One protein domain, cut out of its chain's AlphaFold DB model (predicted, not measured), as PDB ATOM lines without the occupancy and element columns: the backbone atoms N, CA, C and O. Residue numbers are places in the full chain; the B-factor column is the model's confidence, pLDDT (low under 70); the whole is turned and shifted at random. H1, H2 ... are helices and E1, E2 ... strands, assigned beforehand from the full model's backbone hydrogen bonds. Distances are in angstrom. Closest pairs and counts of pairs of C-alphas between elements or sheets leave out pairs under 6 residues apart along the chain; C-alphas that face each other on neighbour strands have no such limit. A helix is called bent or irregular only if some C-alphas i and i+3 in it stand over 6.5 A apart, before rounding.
ATOM      1  N   ARG A  81     110.746  92.738 119.906       87.75
ATOM      2  CA  ARG A  81     110.191  91.670 119.055       87.75
ATOM      3  C   ARG A  81     109.884  90.419 119.876       87.75
ATOM      4  O   ARG A  81     110.748  89.924 120.594       87.75
ATOM      5  N   LEU A  82     108.680  89.874 119.716       91.00
ATOM      6  CA  LEU A  82     108.321  88.557 120.233       91.00
ATOM      7  C   LEU A  82     108.651  87.503 119.175       91.00
ATOM      8  O   LEU A  82     108.045  87.491 118.102       91.00
ATOM      9  N   THR A  83     109.581  86.607 119.498       92.62
ATOM     10  CA  THR A  83     109.886  85.427 118.683       92.62
ATOM     11  C   THR A  83     109.175  84.213 119.266       92.62
ATOM     12  O   THR A  83     109.468  83.802 120.388       92.62
ATOM     13  N   GLN A  84     108.249  83.628 118.508       94.38
ATOM     14  CA  GLN A  84     107.566  82.393 118.872       94.38
ATOM     15  C   GLN A  84     108.184  81.218 118.112       94.38
ATOM     16  O   GLN A  84     108.258  81.217 116.883       94.38
ATOM     17  N   LEU A  85     108.618  80.211 118.867       96.50
ATOM     18  CA  LEU A  85     109.148  78.956 118.346       96.50
ATOM     19  C   LEU A  85     108.074  77.877 118.481       96.50
ATOM     20  O   LEU A  85     107.596  77.618 119.588       96.50
ATOM     21  N   SER A  86     107.718  77.232 117.375       95.38
ATOM     22  CA  SER A  86     106.824  76.072 117.376       95.38
ATOM     23  C   SER A  86     107.657  74.804 117.245       95.38
ATOM     24  O   SER A  86     108.480  74.692 116.333       95.38
ATOM     25  N   LEU A  87     107.458  73.845 118.152       97.06
ATOM     26  CA  LEU A  87     108.202  72.586 118.174       97.06
ATOM     27  C   LEU A  87     107.273  71.383 117.977       97.06
ATOM     28  O   LEU A  87     106.187  71.339 118.552       97.06
ATOM     29  N   VAL A  88     107.737  70.387 117.220       96.38
ATOM     30  CA  VAL A  88     107.113  69.061 117.070       96.38
ATOM     31  C   VAL A  88     108.199  68.017 117.312       96.38
ATOM     32  O   VAL A  88     109.269  68.086 116.709       96.38
ATOM     33  N   ASP A  89     107.965  67.096 118.246       95.00
ATOM     34  CA  ASP A  89     108.933  66.067 118.661       95.00
ATOM     35  C   ASP A  89     110.321  66.627 119.031       95.00
ATOM     36  O   ASP A  89     111.367  66.080 118.680       95.00
ATOM     37  N   GLY A  90     110.336  67.776 119.717       93.81
ATOM     38  CA  GLY A  90     111.566  68.458 120.134       93.81
ATOM     39  C   GLY A  90     112.337  69.141 118.998       93.81
ATOM     40  O   GLY A  90     113.426  69.661 119.229       93.81
ATOM     41  N   ARG A  91     111.789  69.171 117.780       90.69
ATOM     42  CA  ARG A  91     112.374  69.862 116.626       90.69
ATOM     43  C   ARG A  91     111.609  71.144 116.349       90.69
ATOM     44  O   ARG A  91     110.383  71.138 116.340       90.69
ATOM     45  N   VAL A  92     112.329  72.236 116.112       96.88
ATOM     46  CA  VAL A  92     111.726  73.506 115.692       96.88
ATOM     47  C   VAL A  92     111.182  73.329 114.276       96.88
ATOM     48  O   VAL A  92     111.940  72.994 113.369       96.88
ATOM     49  N   VAL A  93     109.876  73.518 114.101       97.31
ATOM     50  CA  VAL A  93     109.201  73.409 112.796       97.31
ATOM     51  C   VAL A  93     108.833  74.768 112.214       97.31
ATOM     52  O   VAL A  93     108.655  74.874 111.006       97.31
ATOM     53  N   ASP A  94     108.728  75.796 113.058       96.81
ATOM     54  CA  ASP A  94     108.390  77.154 112.645       96.81
ATOM     55  C   ASP A  94     108.960  78.188 113.627       96.81
ATOM     56  O   ASP A  94     109.072  77.934 114.834       96.81
ATOM     57  N   ILE A  95     109.331  79.347 113.086       96.38
ATOM     58  CA  ILE A  95     109.841  80.505 113.817       96.38
ATOM     59  C   ILE A  95     109.115  81.727 113.274       96.38
ATOM     60  O   ILE A  95     109.374  82.176 112.157       96.38
ATOM     61  N   THR A  96     108.245  82.305 114.091       95.00
ATOM     62  CA  THR A  96     107.562  83.555 113.759       95.00
ATOM     63  C   THR A  96     108.074  84.677 114.649       95.00
ATOM     64  O   THR A  96     108.441  84.470 115.806       95.00
ATOM     65  N   SER A  97     108.169  85.887 114.102       94.56
ATOM     66  CA  SER A  97     108.650  87.056 114.840       94.56
ATOM     67  C   SER A  97     107.804  88.274 114.515       94.56
ATOM     68  O   SER A  97     107.802  88.738 113.375       94.56
ATOM     69  N   GLY A  98     107.132  88.818 115.524       92.44
ATOM     70  CA  GLY A  98     106.255  89.982 115.400       92.44
ATOM     71  C   GLY A  98     106.520  91.031 116.482       92.44
ATOM     72  O   GLY A  98     107.363  90.814 117.358       92.44
ATOM     73  N   PRO A  99     105.832  92.182 116.430       91.44
ATOM     74  CA  PRO A  99     105.878  93.158 117.514       91.44
ATOM     75  C   PRO A  99     105.283  92.557 118.798       91.44
ATOM     76  O   PRO A  99     104.282  91.844 118.744       91.44
ATOM     77  N   VAL A 100     105.871  92.857 119.963       93.38
ATOM     78  CA  VAL A 100     105.297  92.439 121.258       93.38
ATOM     79  C   VAL A 100     104.069  93.274 121.647       93.38
ATOM     80  O   VAL A 100     103.248  92.843 122.462       93.38
ATOM     81  N   ALA A 101     103.917  94.458 121.044       90.75
ATOM     82  CA  ALA A 101     102.797  95.360 121.276       90.75
ATOM     83  C   ALA A 101     101.450  94.676 120.981       90.75
ATOM     84  O   ALA A 101     101.263  94.057 119.937       90.75
ATOM     85  N   GLY A 102     100.507  94.785 121.919       90.44
ATOM     86  CA  GLY A 102      99.187  94.155 121.815       90.44
ATOM     87  C   GLY A 102      99.152  92.657 122.146       90.44
ATOM     88  O   GLY A 102      98.080  92.059 122.113       90.44
ATOM     89  N   THR A 103     100.286  92.041 122.497       93.00
ATOM     90  CA  THR A 103     100.334  90.648 122.967       93.00
ATOM     91  C   THR A 103     100.300  90.574 124.498       93.00
ATOM     92  O   THR A 103     100.635  91.534 125.190       93.00
ATOM     93  N   ARG A 104      99.981  89.395 125.054       95.00
ATOM     94  CA  ARG A 104     100.045  89.139 126.510       95.00
ATOM     95  C   ARG A 104     101.460  89.206 127.105       95.00
ATOM     96  O   ARG A 104     101.610  89.133 128.317       95.00
ATOM     97  N   PHE A 105     102.491  89.262 126.261       93.75
ATOM     98  CA  PHE A 105     103.892  89.285 126.681       93.75
ATOM     99  C   PHE A 105     104.448  90.704 126.811       93.75
ATOM    100  O   PHE A 105     105.617  90.859 127.148       93.75
ATOM    101  N   LEU A 106     103.628  91.729 126.559       91.44
ATOM    102  CA  LEU A 106     104.051  93.125 126.634       91.44
ATOM    103  C   LEU A 106     104.626  93.483 128.013       91.44
ATOM    104  O   LEU A 106     105.718  94.030 128.081       91.44
ATOM    105  N   GLU A 107     103.953  93.095 129.100       91.00
ATOM    106  CA  GLU A 107     104.431  93.368 130.465       91.00
ATOM    107  C   GLU A 107     105.773  92.683 130.764       91.00
ATOM    108  O   GLU A 107     106.652  93.285 131.379       91.00
ATOM    109  N   TYR A 108     105.959  91.452 130.275       91.31
ATOM    110  CA  TYR A 108     107.219  90.718 130.413       91.31
ATOM    111  C   TYR A 108     108.356  91.374 129.625       91.31
ATOM    112  O   TYR A 108     109.479  91.438 130.119       91.31
ATOM    113  N   ALA A 109     108.080  91.872 128.417       89.06
ATOM    114  CA  ALA A 109     109.061  92.619 127.635       89.06
ATOM    115  C   ALA A 109     109.436  93.938 128.327       89.06
ATOM    116  O   ALA A 109     110.620  94.225 128.478       89.06
ATOM    117  N   ASP A 110     108.457  94.682 128.850       89.50
ATOM    118  CA  ASP A 110     108.701  95.935 129.575       89.50
ATOM    119  C   ASP A 110     109.502  95.714 130.878       89.50
ATOM    120  O   ASP A 110     110.321  96.548 131.278       89.50
ATOM    121  N   GLU A 111     109.277  94.604 131.588       91.94
ATOM    122  CA  GLU A 111     110.096  94.202 132.739       91.94
ATOM    123  C   GLU A 111     111.519  93.819 132.319       91.94
ATOM    124  O   GLU A 111     112.482  94.295 132.923       91.94
ATOM    125  N   HIS A 112     111.662  93.029 131.255       87.50
ATOM    126  CA  HIS A 112     112.963  92.638 130.723       87.50
ATOM    127  C   HIS A 112     113.793  93.850 130.272       87.50
ATOM    128  O   HIS A 112     114.962  93.957 130.637       87.50
ATOM    129  N   ASP A 113     113.182  94.810 129.577       87.00
ATOM    130  CA  ASP A 113     113.837  96.046 129.133       87.00
ATOM    131  C   ASP A 113     114.248  96.938 130.312       87.00
ATOM    132  O   ASP A 113     115.283  97.613 130.267       87.00
ATOM    133  N   ARG A 114     113.451  96.971 131.391       90.62
ATOM    134  CA  ARG A 114     113.835  97.657 132.637       90.62
ATOM    135  C   ARG A 114     115.024  96.978 133.302       90.62
ATOM    136  O   ARG A 114     115.920  97.680 133.768       90.62
ATOM    137  N   GLU A 115     115.059  95.650 133.327       90.62
ATOM    138  CA  GLU A 115     116.179  94.911 133.910       90.62
ATOM    139  C   GLU A 115     117.454  95.057 133.070       90.62
ATOM    140  O   GLU A 115     118.511  95.340 133.629       90.62
ATOM    141  N   ILE A 116     117.371  94.986 131.736       85.50
ATOM    142  CA  ILE A 116     118.508  95.269 130.844       85.50
ATOM    143  C   ILE A 116     119.037  96.682 131.089       85.50
ATOM    144  O   ILE A 116     120.243  96.841 131.281       85.50
ATOM    145  N   ARG A 117     118.164  97.699 131.133       87.06
ATOM    146  CA  ARG A 117     118.570  99.083 131.429       87.06
ATOM    147  C   ARG A 117     119.217  99.201 132.801       87.06
ATOM    148  O   ARG A 117     120.292  99.771 132.918       87.06
ATOM    149  N   ARG A 118     118.636  98.578 133.828       88.31
ATOM    150  CA  ARG A 118     119.213  98.550 135.177       88.31
ATOM    151  C   ARG A 118     120.597  97.901 135.194       88.31
ATOM    152  O   ARG A 118     121.491  98.401 135.877       88.31
ATOM    153  N   LEU A 119     120.786  96.788 134.488       87.69
ATOM    154  CA  LEU A 119     122.075  96.103 134.384       87.69
ATOM    155  C   LEU A 119     123.084  96.924 133.573       87.69
ATOM    156  O   LEU A 119     124.254  96.975 133.953       87.69
ATOM    157  N   ALA A 120     122.644  97.594 132.509       83.56
ATOM    158  CA  ALA A 120     123.458  98.520 131.731       83.56
ATOM    159  C   ALA A 120     123.907  99.711 132.588       83.56
ATOM    160  O   ALA A 120     125.102  99.969 132.670       83.56
ATOM    161  N   ASP A 121     122.999 100.344 133.330       84.69
ATOM    162  CA  ASP A 121     123.304 101.434 134.262       84.69
ATOM    163  C   ASP A 121     124.249 100.988 135.378       84.69
ATOM    164  O   ASP A 121     125.200 101.689 135.726       84.69
ATOM    165  N   GLN A 122     124.022  99.802 135.952       86.06
ATOM    166  CA  GLN A 122     124.934  99.230 136.943       86.06
ATOM    167  C   GLN A 122     126.311  98.962 136.349       86.06
ATOM    168  O   GLN A 122     127.316  99.191 137.022       86.06
ATOM    169  N   ARG A 123     126.373  98.480 135.106       83.06
ATOM    170  CA  ARG A 123     127.629  98.260 134.394       83.06
ATOM    171  C   ARG A 123     128.335  99.586 134.138       83.06
ATOM    172  O   ARG A 123     129.501  99.682 134.490       83.06
ATOM    173  N   LEU A 124     127.634 100.602 133.639       79.31
ATOM    174  CA  LEU A 124     128.169 101.946 133.400       79.31
ATOM    175  C   LEU A 124     128.706 102.578 134.689       79.31
ATOM    176  O   LEU A 124     129.833 103.056 134.708       79.31
ATOM    177  N   ARG A 125     127.970 102.487 135.803       82.50
ATOM    178  CA  ARG A 125     128.431 102.973 137.121       82.50
ATOM    179  C   ARG A 125     129.656 102.228 137.659       82.50
ATOM    180  O   ARG A 125     130.361 102.764 138.507       82.50
ATOM    181  N   ARG A 126     129.872 100.979 137.232       82.88
ATOM    182  CA  ARG A 126     131.037 100.159 137.607       82.88
ATOM    183  C   ARG A 126     132.204 100.296 136.637       82.88
ATOM    184  O   ARG A 126     133.292  99.825 136.960       82.88
ATOM    185  N   MET A 127     131.991 100.865 135.453       79.62
ATOM    186  CA  MET A 127     133.081 101.102 134.520       79.62
ATOM    187  C   MET A 127     133.992 102.170 135.112       79.62
ATOM    188  O   MET A 127     133.532 103.200 135.600       79.62
TER     189      MET A 127
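AT A GLANCE: This is residues 81 to 127 of the 342 residues of an uncharacterized protein of Luteipulveratus mongoliensis (UniProt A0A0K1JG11). A long two-stranded hairpin, E1 and E2, makes one arm of a wide V, and the long helix H1 makes the other; the corner lies at the open end of the hairpin, where residues 100 to 105 lead from E2 into H1. There is no packed core: residues 111 to 127, of which 111 to 126 belong to H1, stand free and stick out from the rest. The printed part has 47 residues, with two named strands and one named helix in the order E1, E2, H1, and the class is mixed, helices and strands. The sheet has the order E1 - E2 and is antiparallel. The whole is extended, with a radius of gyration of the C-alphas of 15.3 A, and flat, spanning 45 by 25 by 12 A.

IN THESE COORDINATES: Strand E1 is residues 81 to 88, 22.9 A from first to last C-alpha, and begins with C-alpha 81 at (110.191, 91.670, 119.055). Strand E2 is residues 91 to 99, 24.2 A long, and ends with C-alpha 99 at (105.878, 93.158, 117.514). Helix H1 is residues 106 to 126, 30.0 A long, from C-alpha 106 at (104.051, 93.125, 126.634) to C-alpha 126 at (131.037, 100.159, 137.607).

HOW THE PARTS SIT: E1 and E2 are antiparallel neighbours and form a hairpin, with 160 degrees between their N-to-C directions. At its open end the C-alphas of Arg 81 and Pro 99 face each other at 4.8 A. Near the turn the C-alphas of Val 88 and Arg 91 face each other at 5.3 A. N 84 and O 96 are within hydrogen-bond range at 2.8 A, and so are N 91 and O 88 at 2.9 A. E1 and H1 are apart, but only just: their closest C-alphas are 8.5 A from each other. In H1 every O i to N i+4 pair is within hydrogen-bond range, and H1 is neither bent nor irregular.

THE WHOLE: The two C-alphas farthest apart are those of Asp 89, between E1 and E2, and Arg 125, in H1, at 45.6 A. Without the stretch that stands free, the body has 30 residues and spans 31 by 14 by 11 A. The link from E1 to E2 is tight, with 2 residues, and the link from E2 to H1 is short, with 6 residues; no link is long. The printed part has no cut. The mean pLDDT of the printed part is 90.6, and no printed residue is under 70.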